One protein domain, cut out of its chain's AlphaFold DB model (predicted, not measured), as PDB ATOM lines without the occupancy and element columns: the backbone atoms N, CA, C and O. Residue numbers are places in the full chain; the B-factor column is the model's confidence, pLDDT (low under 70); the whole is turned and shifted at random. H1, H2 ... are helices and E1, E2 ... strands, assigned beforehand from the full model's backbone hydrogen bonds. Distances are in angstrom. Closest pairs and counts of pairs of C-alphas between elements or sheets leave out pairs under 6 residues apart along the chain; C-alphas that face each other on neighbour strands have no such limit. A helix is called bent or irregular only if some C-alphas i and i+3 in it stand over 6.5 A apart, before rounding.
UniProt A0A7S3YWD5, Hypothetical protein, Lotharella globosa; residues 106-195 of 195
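What this domain is: This is residues 106 to 195 of the 195 residues of the protein "Hypothetical protein" of Lotharella globosa (UniProt A0A7S3YWD5). A long, bent ribbon of two antiparallel strands, E1 and E2, forms the middle of the domain; helix H1 packs beside one end of it, and H2 and the short H3 lie on opposite sides of it near the other end. Two long loops complete the picture: residues 146 to 167 swing out between H2 and H3, and residues 173 to 184 lead from H3 back to E2. The printed part has 90 residues, with three named helices and two named strands in the order H1, E1, H2, H3, E2, a mixed class. It is only just compact, close to loose, with a radius of gyration of the C-alphas of 14.4 A, and elongated, spanning 46 by 30 by 23 A.

How they stand to each other: Strands E1, residues 125 to 134, and E2, residues 185 to 194, are antiparallel neighbours at 155 degrees. N 126 and O 193, 2.9 A apart, and N 134 and O 185, 3.1 A apart, are within hydrogen-bond range. E1 bends by 55 degrees at residue 129 and E2 by 55 degrees at residue 190. The closest C-alphas of H1, residues 106 to 120, and E1 are those of Val 115 and Thr 125, 6.5 A apart. For H2, residues 136 to 145, and E2 they are those of Ala 136 and Thr 185, 5.8 A apart. For H3, residues 168 to 172, and E1 they are those of Gly 133 and Ala 171, 4.4 A apart. The three helices are apart from one another. In H1, H2 and H3 every O i to N i+4 pair is within hydrogen-bond range.

Where its parts are: E1 measures 25.9 A and E2 26.5 A from first to last C-alpha, H1 21.2 A, H2 14.4 A and H3 6.2 A. H1 begins at C-alpha 106 (172.214, 167.696, 158.142), and E2 ends at C-alpha 194 (187.464, 177.934, 168.463).

The domain as a whole: The C-alphas farthest apart, those of Ser 120 and Ser 181, are 47.0 A apart. The printed part has no cut; the links H2 to H3 and H3 to E2 are long. Mean pLDDT of the printed part is 74.6, with residues 106 to 110, 143 to 145, 149 to 158 and 182 to 183 under 70.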
ATOM      1  N   TYR A 106     171.169 168.655 157.817       59.00
ATOM      2  CA  TYR A 106     172.214 167.696 158.142       59.00
ATOM      3  C   TYR A 106     173.569 168.369 158.422       59.00
ATOM      4  O   TYR A 106     174.207 168.063 159.424       59.00
ATOM      5  N   GLN A 107     173.984 169.349 157.617       65.50
ATOM      6  CA  GLN A 107     175.210 170.131 157.809       65.50
ATOM      7  C   GLN A 107     175.152 170.909 159.123       65.50
ATOM      8  O   GLN A 107     176.128 170.941 159.872       65.50
ATOM      9  N   ARG A 108     173.979 171.461 159.458       65.00
ATOM     10  CA  ARG A 108     173.766 172.145 160.738       65.00
ATOM     11  C   ARG A 108     173.872 171.190 161.930       65.00
ATOM     12  O   ARG A 108     174.517 171.531 162.918       65.00
ATOM     13  N   GLN A 109     173.326 169.977 161.821       64.44
ATOM     14  CA  GLN A 109     173.497 168.948 162.853       64.44
ATOM     15  C   GLN A 109     174.955 168.508 163.006       64.44
ATOM     16  O   GLN A 109     175.421 168.339 164.130       64.44
ATOM     17  N   MET A 110     175.700 168.370 161.908       67.00
ATOM     18  CA  MET A 110     177.132 168.064 161.967       67.00
ATOM     19  C   MET A 110     177.915 169.171 162.683       67.00
ATOM     20  O   MET A 110     178.777 168.878 163.513       67.00
ATOM     21  N   LEU A 111     177.566 170.438 162.438       70.25
ATOM     22  CA  LEU A 111     178.147 171.572 163.153       70.25
ATOM     23  C   LEU A 111     177.800 171.542 164.650       70.25
ATOM     24  O   LEU A 111     178.664 171.798 165.487       70.25
ATOM     25  N   ASP A 112     176.557 171.207 165.012       74.25
ATOM     26  CA  ASP A 112     176.136 171.046 166.413       74.25
ATOM     27  C   ASP A 112     176.900 169.909 167.115       74.25
ATOM     28  O   ASP A 112     177.314 170.059 168.266       74.25
ATOM     29  N   ILE A 113     177.124 168.781 166.430       74.25
ATOM     30  CA  ILE A 113     177.923 167.661 166.949       74.25
ATOM     31  C   ILE A 113     179.365 168.115 167.195       74.25
ATOM     32  O   ILE A 113     179.905 167.865 168.274       74.25
ATOM     33  N   LYS A 114     179.966 168.845 166.247       75.69
ATOM     34  CA  LYS A 114     181.345 169.326 166.379       75.69
ATOM     35  C   LYS A 114     181.513 170.316 167.530       75.69
ATOM     36  O   LYS A 114     182.483 170.220 168.277       75.69
ATOM     37  N   VAL A 115     180.543 171.211 167.724       76.25
ATOM     38  CA  VAL A 115     180.495 172.110 168.889       76.25
ATOM     39  C   VAL A 115     180.533 171.311 170.191       76.25
ATOM     40  O   VAL A 115     181.321 171.627 171.079       76.25
ATOM     41  N   ARG A 116     179.700 170.268 170.322       78.50
ATOM     42  CA  ARG A 116     179.654 169.445 171.543       78.50
ATOM     43  C   ARG A 116     180.975 168.722 171.791       78.50
ATOM     44  O   ARG A 116     181.443 168.719 172.922       78.50
ATOM     45  N   GLU A 117     181.573 168.157 170.745       80.50
ATOM     46  CA  GLU A 117     182.868 167.472 170.819       80.50
ATOM     47  C   GLU A 117     184.003 168.415 171.255       80.50
ATOM     48  O   GLU A 117     184.844 168.054 172.076       80.50
ATOM     49  N   LEU A 118     184.044 169.636 170.720       77.56
ATOM     50  CA  LEU A 118     185.064 170.620 171.082       77.56
ATOM     51  C   LEU A 118     184.876 171.109 172.520       77.56
ATOM     52  O   LEU A 118     185.833 171.127 173.292       77.56
ATOM     53  N   LYS A 119     183.632 171.392 172.920       83.50
ATOM     54  CA  LYS A 119     183.309 171.745 174.307       83.50
ATOM     55  C   LYS A 119     183.666 170.632 175.289       83.50
ATOM     56  O   LYS A 119     184.198 170.924 176.353       83.50
ATOM     57  N   SER A 120     183.440 169.359 174.943       87.12
ATOM     58  CA  SER A 120     183.818 168.240 175.820       87.12
ATOM     59  C   SER A 120     185.333 168.094 175.989       87.12
ATOM     60  O   SER A 120     185.780 167.484 176.952       87.12
ATOM     61  N   ARG A 121     186.124 168.654 175.067       87.00
ATOM     62  CA  ARG A 121     187.590 168.734 175.153       87.00
ATOM     63  C   ARG A 121     188.087 170.014 175.845       87.00
ATOM     64  O   ARG A 121     189.290 170.228 175.896       87.00
ATOM     65  N   GLY A 122     187.185 170.850 176.364       88.81
ATOM     66  CA  GLY A 122     187.522 172.087 177.072       88.81
ATOM     67  C   GLY A 122     187.737 173.312 176.181       88.81
ATOM     68  O   GLY A 122     188.111 174.356 176.703       88.81
ATOM     69  N   TYR A 123     187.484 173.222 174.870       81.00
ATOM     70  CA  TYR A 123     187.596 174.382 173.984       81.00
ATOM     71  C   TYR A 123     186.404 175.325 174.138       81.00
ATOM     72  O   TYR A 123     185.250 174.883 174.238       81.00
ATOM     73  N   SER A 124     186.672 176.629 174.067       80.56
ATOM     74  CA  SER A 124     185.613 177.611 173.885       80.56
ATOM     75  C   SER A 124     185.218 177.631 172.415       80.56
ATOM     76  O   SER A 124     186.066 177.654 171.528       80.56
ATOM     77  N   THR A 125     183.918 177.599 172.144       79.75
ATOM     78  CA  THR A 125     183.409 177.628 170.775       79.75
ATOM     79  C   THR A 125     182.364 178.714 170.623       79.75
ATOM     80  O   THR A 125     181.377 178.718 171.368       79.75
ATOM     81  N   GLU A 126     182.518 179.548 169.607       80.56
ATOM     82  CA  GLU A 126     181.578 180.601 169.257       80.56
ATOM     83  C   GLU A 126     181.113 180.429 167.812       80.56
ATOM     84  O   GLU A 126     181.895 180.081 166.931       80.56
ATOM     85  N   ARG A 127     179.821 180.657 167.564       76.81
ATOM     86  CA  ARG A 127     179.303 180.772 166.201       76.81
ATOM     87  C   ARG A 127     179.284 182.228 165.800       76.81
ATOM     88  O   ARG A 127     178.672 183.036 166.495       76.81
ATOM     89  N   GLN A 128     179.918 182.538 164.682       78.12
ATOM     90  CA  GLN A 128     179.968 183.884 164.141       78.12
ATOM     91  C   GLN A 128     179.462 183.881 162.703       78.12
ATOM     92  O   GLN A 128     179.833 183.027 161.898       78.12
ATOM     93  N   LEU A 129     178.622 184.862 162.375       77.00
ATOM     94  CA  LEU A 129     178.281 185.148 160.990       77.00
ATOM     95  C   LEU A 129     179.447 185.914 160.366       77.00
ATOM     96  O   LEU A 129     179.675 187.071 160.714       77.00
ATOM     97  N   LEU A 130     180.162 185.272 159.451       79.94
ATOM     98  CA  LEU A 130     181.284 185.863 158.730       79.94
ATOM     99  C   LEU A 130     181.033 185.841 157.220       79.94
ATOM    100  O   LEU A 130     180.159 185.131 156.714       79.94
ATOM    101  N   TYR A 131     181.819 186.632 156.500       79.56
ATOM    102  CA  TYR A 131     181.709 186.827 155.064       79.56
ATOM    103  C   TYR A 131     182.900 186.221 154.330       79.56
ATOM    104  O   TYR A 131     184.042 186.316 154.787       79.56
ATOM    105  N   HIS A 132     182.632 185.645 153.160       81.12
ATOM    106  CA  HIS A 132     183.653 185.147 152.245       81.12
ATOM    107  C   HIS A 132     183.418 185.710 150.840       81.12
ATOM    108  O   HIS A 132     182.441 185.365 150.171       81.12
ATOM    109  N   GLY A 133     184.301 186.614 150.411       82.69
ATOM    110  CA  GLY A 133     184.320 187.128 149.043       82.69
ATOM    111  C   GLY A 133     184.886 186.087 148.087       82.69
ATOM    112  O   GLY A 133     185.934 185.506 148.363       82.69
ATOM    113  N   CYS A 134     184.190 185.841 146.981       79.44
ATOM    114  CA  CYS A 134     184.653 184.940 145.930       79.44
ATOM    115  C   CYS A 134     184.033 185.314 144.576       79.44
ATOM    116  O   CYS A 134     183.169 186.186 144.479       79.44
ATOM    117  N   ASN A 135     184.479 184.665 143.501       81.19
ATOM    118  CA  ASN A 135     183.786 184.763 142.217       81.19
ATOM    119  C   ASN A 135     182.600 183.780 142.161       81.19
ATOM    120  O   ASN A 135     182.515 182.834 142.948       81.19
ATOM    121  N   ALA A 136     181.690 183.988 141.209       75.38
ATOM    122  CA  ALA A 136     180.464 183.195 141.095       75.38
ATOM    123  C   ALA A 136     180.712 181.688 140.872       75.38
ATOM    124  O   ALA A 136     179.958 180.864 141.384       75.38
ATOM    125  N   THR A 137     181.769 181.313 140.143       77.50
ATOM    126  CA  THR A 137     182.130 179.905 139.906       77.50
ATOM    127  C   THR A 137     182.578 179.229 141.200       77.50
ATOM    128  O   THR A 137     182.058 178.179 141.556       77.50
ATOM    129  N   VAL A 138     183.461 179.881 141.958       77.69
ATOM    130  CA  VAL A 138     183.939 179.388 143.258       77.69
ATOM    131  C   VAL A 138     182.794 179.302 144.267       77.69
ATOM    132  O   VAL A 138     182.713 178.339 145.022       77.69
ATOM    133  N   ALA A 139     181.867 180.265 144.259       74.12
ATOM    134  CA  ALA A 139     180.669 180.209 145.093       74.12
ATOM    135  C   ALA A 139     179.807 178.969 144.801       74.12
ATOM    136  O   ALA A 139     179.299 178.341 145.731       74.12
ATOM    137  N   MET A 140     179.644 178.608 143.522       72.25
ATOM    138  CA  MET A 140     178.930 177.391 143.127       72.25
ATOM    139  C   MET A 140     179.664 176.131 143.585       72.25
ATOM    140  O   MET A 140     179.022 175.232 144.124       72.25
ATOM    141  N   ASP A 141     180.987 176.083 143.438       72.25
ATOM    142  CA  ASP A 141     181.788 174.950 143.909       72.25
ATOM    143  C   ASP A 141     181.654 174.779 145.430       72.25
ATOM    144  O   ASP A 141     181.303 173.698 145.899       72.25
ATOM    145  N   ILE A 142     181.792 175.867 146.201       73.56
ATOM    146  CA  ILE A 142     181.598 175.858 147.660       73.56
ATOM    147  C   ILE A 142     180.189 175.379 148.031       73.56
ATOM    148  O   ILE A 142     180.020 174.617 148.982       73.56
ATOM    149  N   ALA A 143     179.163 175.795 147.288       68.25
ATOM    150  CA  ALA A 143     177.794 175.356 147.534       68.25
ATOM    151  C   ALA A 143     177.588 173.852 147.274       68.25
ATOM    152  O   ALA A 143     176.766 173.221 147.944       68.25
ATOM    153  N   LEU A 144     178.304 173.279 146.302       65.94
ATOM    154  CA  LEU A 144     178.160 171.880 145.899       65.94
ATOM    155  C   LEU A 144     178.998 170.927 146.751       65.94
ATOM    156  O   LEU A 144     178.510 169.863 147.132       65.94
ATOM    157  N   SER A 145     180.246 171.286 147.037       68.62
ATOM    158  CA  SER A 145     181.213 170.391 147.678       68.62
ATOM    159  C   SER A 145     181.663 170.863 149.063       68.62
ATOM    160  O   SER A 145     182.267 170.092 149.810       68.62
ATOM    161  N   GLY A 146     181.286 172.078 149.462       72.69
ATOM    162  CA  GLY A 146     181.740 172.713 150.693       72.69
ATOM    163  C   GLY A 146     183.058 173.463 150.514       72.69
ATOM    164  O   GLY A 146     183.595 173.608 149.418       72.69
ATOM    165  N   TYR A 147     183.584 173.968 151.626       75.75
ATOM    166  CA  TYR A 147     184.869 174.654 151.647       75.75
ATOM    167  C   TYR A 147     186.024 173.665 151.480       75.75
ATOM    168  O   TYR A 147     186.163 172.721 152.258       75.75
ATOM    169  N   HIS A 148     186.887 173.932 150.507       71.06
ATOM    170  CA  HIS A 148     188.141 173.215 150.310       71.06
ATOM    171  C   HIS A 148     189.292 174.215 150.294       71.06
ATOM    172  O   HIS A 148     189.164 175.308 149.740       71.06
ATOM    173  N   ASP A 149     190.429 173.834 150.873       65.56
ATOM    174  CA  ASP A 149     191.664 174.592 150.705       65.56
ATOM    175  C   ASP A 149     192.199 174.360 149.285       65.56
ATOM    176  O   ASP A 149     193.008 173.472 149.029       65.56
ATOM    177  N   MET A 150     191.684 175.135 148.333       53.91
ATOM    178  CA  MET A 150     192.054 175.051 146.916       53.91
ATOM    179  C   MET A 150     193.312 175.869 146.595       53.91
ATOM    180  O   MET A 150     193.474 176.372 145.485       53.91
ATOM    181  N   GLY A 151     194.221 176.016 147.562       50.00
ATOM    182  CA  GLY A 151     195.471 176.735 147.361       50.00
ATOM    183  C   GLY A 151     195.237 178.235 147.264       50.00
ATOM    184  O   GLY A 151     195.510 178.848 146.228       50.00
ATOM    185  N   SER A 152     194.762 178.832 148.361       53.50
ATOM    186  CA  SER A 152     194.644 180.283 148.496       53.50
ATOM    187  C   SER A 152     195.943 180.973 148.041       53.50
ATOM    188  O   SER A 152     197.034 180.793 148.598       53.50
ATOM    189  N   LYS A 153     195.838 181.713 146.928       54.75
ATOM    190  CA  LYS A 153     196.898 182.601 146.416       54.75
ATOM    191  C   LYS A 153     196.904 183.934 147.165       54.75
ATOM    192  O   LYS A 153     197.944 184.577 147.258       54.75
ATOM    193  N   ASN A 154     195.756 184.316 147.719       54.00
ATOM    194  CA  ASN A 154     195.575 185.572 148.428       54.00
ATOM    195  C   ASN A 154     196.041 185.413 149.877       54.00
ATOM    196  O   ASN A 154     195.510 184.579 150.603       54.00
ATOM    197  N   GLY A 155     197.034 186.217 150.269       54.25
ATOM    198  CA  GLY A 155     197.365 186.508 151.664       54.25
ATOM    199  C   GLY A 155     197.542 185.290 152.570       54.25
ATOM    200  O   GLY A 155     196.807 185.154 153.538       54.25
ATOM    201  N   ARG A 156     198.562 184.456 152.327       62.66
ATOM    202  CA  ARG A 156     198.954 183.321 153.201       62.66
ATOM    203  C   ARG A 156     199.542 183.736 154.559       62.66
ATOM    204  O   ARG A 156     200.259 182.957 155.182       62.66
ATOM    205  N   LEU A 157     199.293 184.965 155.004       69.44
ATOM    206  CA  LEU A 157     199.941 185.541 156.181       69.44
ATOM    207  C   LEU A 157     199.652 184.725 157.454       69.44
ATOM    208  O   LEU A 157     200.487 184.673 158.348       69.44
ATOM    209  N   TRP A 158     198.495 184.057 157.499       68.75
ATOM    210  CA  TRP A 158     198.018 183.277 158.645       68.75
ATOM    211  C   TRP A 158     197.951 181.769 158.365       68.75
ATOM    212  O   TRP A 158     197.329 181.021 159.115       68.75
ATOM    213  N   GLY A 159     198.608 181.313 157.294       71.56
ATOM    214  CA  GLY A 159     198.706 179.904 156.926       71.56
ATOM    215  C   GLY A 159     197.775 179.462 155.794       71.56
ATOM    216  O   GLY A 159     197.192 180.263 155.058       71.56
ATOM    217  N   HIS A 160     197.705 178.144 155.626       72.38
ATOM    218  CA  HIS A 160     196.891 177.476 154.616       72.38
ATOM    219  C   HIS A 160     195.469 177.268 155.141       72.38
ATOM    220  O   HIS A 160     195.281 176.722 156.228       72.38
ATOM    221  N   GLY A 161     194.478 177.749 154.391       77.44
ATOM    222  CA  GLY A 161     193.082 177.668 154.791       77.44
ATOM    223  C   GLY A 161     192.159 178.619 154.034       77.44
ATOM    224  O   GLY A 161     192.560 179.321 153.097       77.44
ATOM    225  N   VAL A 162     190.900 178.616 154.473       80.44
ATOM    226  CA  VAL A 162     189.841 179.497 153.977       80.44
ATOM    227  C   VAL A 162     189.730 180.708 154.888       80.44
ATOM    228  O   VAL A 162     189.598 180.579 156.103       80.44
ATOM    229  N   TYR A 163     189.759 181.886 154.277       83.50
ATOM    230  CA  TYR A 163     189.700 183.157 154.978       83.50
ATOM    231  C   TYR A 163     188.267 183.678 155.033       83.50
ATOM    232  O   TYR A 163     187.546 183.664 154.032       83.50
ATOM    233  N   PHE A 164     187.889 184.172 156.204       83.75
ATOM    234  CA  PHE A 164     186.610 184.813 156.471       83.75
ATOM    235  C   PHE A 164     186.862 186.184 157.098       83.75
ATOM    236  O   PHE A 164     187.880 186.390 157.757       83.75
ATOM    237  N   THR A 165     185.934 187.116 156.912       82.69
ATOM    238  CA  THR A 165     185.993 188.449 157.523       82.69
ATOM    239  C   THR A 165     184.666 188.799 158.183       82.69
ATOM    240  O   THR A 165     183.608 188.390 157.712       82.69
ATOM    241  N   SER A 166     184.707 189.567 159.269       83.06
ATOM    242  CA  SER A 166     183.521 190.162 159.895       83.06
ATOM    243  C   SER A 166     183.076 191.464 159.214       83.06
ATOM    244  O   SER A 166     181.983 191.950 159.490       83.06
ATOM    245  N   ASP A 167     183.886 192.022 158.307       79.94
ATOM    246  CA  ASP A 167     183.545 193.207 157.517       79.94
ATOM    247  C   ASP A 167     183.103 192.816 156.102       79.94
ATOM    248  O   ASP A 167     183.898 192.361 155.272       79.94
ATOM    249  N   VAL A 168     181.821 193.035 155.808       77.06
ATOM    250  CA  VAL A 168     181.238 192.770 154.488       77.06
ATOM    251  C   VAL A 168     181.868 193.627 153.386       77.06
ATOM    252  O   VAL A 168     181.928 193.185 152.242       77.06
ATOM    253  N   ASN A 169     182.359 194.831 153.699       77.81
ATOM    254  CA  ASN A 169     183.002 195.695 152.707       77.81
ATOM    255  C   ASN A 169     184.352 195.128 152.287       77.81
ATOM    256  O   ASN A 169     184.658 195.123 151.098       77.81
ATOM    257  N   LEU A 170     185.111 194.575 153.238       78.56
ATOM    258  CA  LEU A 170     186.335 193.849 152.925       78.56
ATOM    259  C   LEU A 170     186.034 192.620 152.060       78.56
ATOM    260  O   LEU A 170     186.726 192.390 151.079       78.56
ATOM    261  N   ALA A 171     184.971 191.865 152.356       73.38
ATOM    262  CA  ALA A 171     184.569 190.734 151.513       73.38
ATOM    263  C   ALA A 171     184.136 191.155 150.096       73.38
ATOM    264  O   ALA A 171     184.285 190.376 149.161       73.38
ATOM    265  N   LEU A 172     183.599 192.369 149.936       75.38
ATOM    266  CA  LEU A 172     183.199 192.951 148.651       75.38
ATOM    267  C   LEU A 172     184.361 193.576 147.867       75.38
ATOM    268  O   LEU A 172     184.157 193.960 146.713       75.38
ATOM    269  N   ASP A 173     185.549 193.707 148.456       81.44
ATOM    270  CA  ASP A 173     186.705 194.253 147.750       81.44
ATOM    271  C   ASP A 173     187.024 193.402 146.509       81.44
ATOM    272  O   ASP A 173     186.913 192.171 146.511       81.44
ATOM    273  N   ILE A 174     187.402 194.074 145.420       78.19
ATOM    274  CA  ILE A 174     187.606 193.467 144.100       78.19
ATOM    275  C   ILE A 174     188.671 192.358 144.095       78.19
ATOM    276  O   ILE A 174     188.614 191.451 143.260       78.19
ATOM    277  N   ASN A 175     189.605 192.403 145.049       85.56
ATOM    278  CA  ASN A 175     190.653 191.401 145.218       85.56
ATOM    279  C   ASN A 175     190.138 190.087 145.831       85.56
ATOM    280  O   ASN A 175     190.791 189.053 145.683       85.56
ATOM    281  N   TYR A 176     188.977 190.106 146.498       81.19
ATOM    282  CA  TYR A 176     188.360 188.924 147.111       81.19
ATOM    283  C   TYR A 176     187.080 188.501 146.376       81.19
ATOM    284  O   TYR A 176     186.931 187.332 146.029       81.19
ATOM    285  N   ALA A 177     186.188 189.442 146.061       78.38
ATOM    286  CA  ALA A 177     184.969 189.207 145.288       78.38
ATOM    287  C   ALA A 177     185.116 189.739 143.858       78.38
ATOM    288  O   ALA A 177     184.455 190.706 143.459       78.38
ATOM    289  N   THR A 178     186.007 189.118 143.081       80.69
ATOM    290  CA  THR A 178     186.256 189.519 141.692       80.69
ATOM    291  C   THR A 178     184.972 189.395 140.862       80.69
ATOM    292  O   THR A 178     184.413 188.294 140.769       80.69
ATOM    293  N   PRO A 179     184.487 190.494 140.250       73.81
ATOM    294  CA  PRO A 179     183.254 190.467 139.488       73.81
ATOM    295  C   PRO A 179     183.375 189.565 138.260       73.81
ATOM    296  O   PRO A 179     184.315 189.692 137.477       73.81
ATOM    297  N   VAL A 180     182.373 188.717 138.034       73.06
ATOM    298  CA  VAL A 180     182.203 187.982 136.774       73.06
ATOM    299  C   VAL A 180     180.960 188.538 136.098       73.06
ATOM    300  O   VAL A 180     179.888 188.573 136.699       73.06
ATOM    301  N   SER A 181     181.109 189.048 134.873       76.94
ATOM    302  CA  SER A 181     180.020 189.719 134.141       76.94
ATOM    303  C   SER A 181     179.376 190.881 134.921       76.94
ATOM    304  O   SER A 181     178.169 191.092 134.854       76.94
ATOM    305  N   GLY A 182     180.182 191.625 135.692       69.94
ATOM    306  CA  GLY A 182     179.722 192.764 136.498       69.94
ATOM    307  C   GLY A 182     179.056 192.392 137.828       69.94
ATOM    308  O   GLY A 182     178.614 193.282 138.549       69.94
ATOM    309  N   ILE A 183     179.001 191.104 138.178       67.94
ATOM    310  CA  ILE A 183     178.396 190.618 139.421       67.94
ATOM    311  C   ILE A 183     179.496 190.201 140.394       67.94
ATOM    312  O   ILE A 183     180.287 189.305 140.099       67.94
ATOM    313  N   GLN A 184     179.518 190.828 141.569       74.56
ATOM    314  CA  GLN A 184     180.341 190.411 142.705       74.56
ATOM    315  C   GLN A 184     179.576 189.419 143.572       74.56
ATOM    316  O   GLN A 184     178.363 189.546 143.750       74.56
ATOM    317  N   THR A 185     180.276 188.431 144.124       74.81
ATOM    318  CA  THR A 185     179.667 187.391 144.953       74.81
ATOM    319  C   THR A 185     180.295 187.372 146.342       74.81
ATOM    320  O   THR A 185     181.512 187.367 146.501       74.81
ATOM    321  N   VAL A 186     179.441 187.366 147.363       76.31
ATOM    322  CA  VAL A 186     179.843 187.236 148.764       76.31
ATOM    323  C   VAL A 186     178.961 186.187 149.412       76.31
ATOM    324  O   VAL A 186     177.735 186.239 149.298       76.31
ATOM    325  N   LEU A 187     179.592 185.238 150.093       77.06
ATOM    326  CA  LEU A 187     178.919 184.214 150.874       77.06
ATOM    327  C   LEU A 187     178.766 184.681 152.320       77.06
ATOM    328  O   LEU A 187     179.683 185.266 152.896       77.06
ATOM    329  N   PHE A 188     177.600 184.398 152.895       79.25
ATOM    330  CA  PHE A 188     177.278 184.620 154.303       79.25
ATOM    331  C   PHE A 188     177.373 183.271 155.005       79.25
ATOM    332  O   PHE A 188     176.720 182.314 154.586       79.25
ATOM    333  N   CYS A 189     178.219 183.160 156.022       75.88
ATOM    334  CA  CYS A 189     178.620 181.870 156.570       75.88
ATOM    335  C   CYS A 189     178.478 181.844 158.084       75.88
ATOM    336  O   CYS A 189     179.023 182.702 158.770       75.88
ATOM    337  N   ASP A 190     177.775 180.835 158.595       76.00
ATOM    338  CA  ASP A 190     177.789 180.497 160.018       76.00
ATOM    339  C   ASP A 190     179.073 179.704 160.304       76.00
ATOM    340  O   ASP A 190     179.195 178.536 159.926       76.00
ATOM    341  N   VAL A 191     180.069 180.376 160.881       79.12
ATOM    342  CA  VAL A 191     181.412 179.840 161.113       79.12
ATOM    343  C   VAL A 191     181.584 179.506 162.587       79.12
ATOM    344  O   VAL A 191     181.272 180.304 163.470       79.12
ATOM    345  N   LEU A 192     182.122 178.316 162.854       77.94
ATOM    346  CA  LEU A 192     182.522 177.905 164.193       77.94
ATOM    347  C   LEU A 192     183.953 178.370 164.482       77.94
ATOM    348  O   LEU A 192     184.902 177.826 163.922       77.94
ATOM    349  N   VAL A 193     184.091 179.343 165.374       79.19
ATOM    350  CA  VAL A 193     185.367 179.853 165.881       79.19
ATOM    351  C   VAL A 193     185.710 179.122 167.177       79.19
ATOM    352  O   VAL A 193     184.845 178.930 168.035       79.19
ATOM    353  N   VAL A 194     186.961 178.681 167.304       79.25
ATOM    354  CA  VAL A 194     187.464 177.934 168.463       79.25
ATOM    355  C   VAL A 194     188.593 178.737 169.090       79.25
ATOM    356  O   VAL A 194     189.541 179.077 168.385       79.25
ATOM    357  N   ASN A 195     188.474 179.028 170.387       72.31
ATOM    358  CA  ASN A 195     189.468 179.757 171.179       72.31
ATOM    359  C   ASN A 195     190.051 178.864 172.277       72.31
ATOM    360  O   ASN A 195     189.286 178.026 172.823       72.31
TER     361      ASN A 195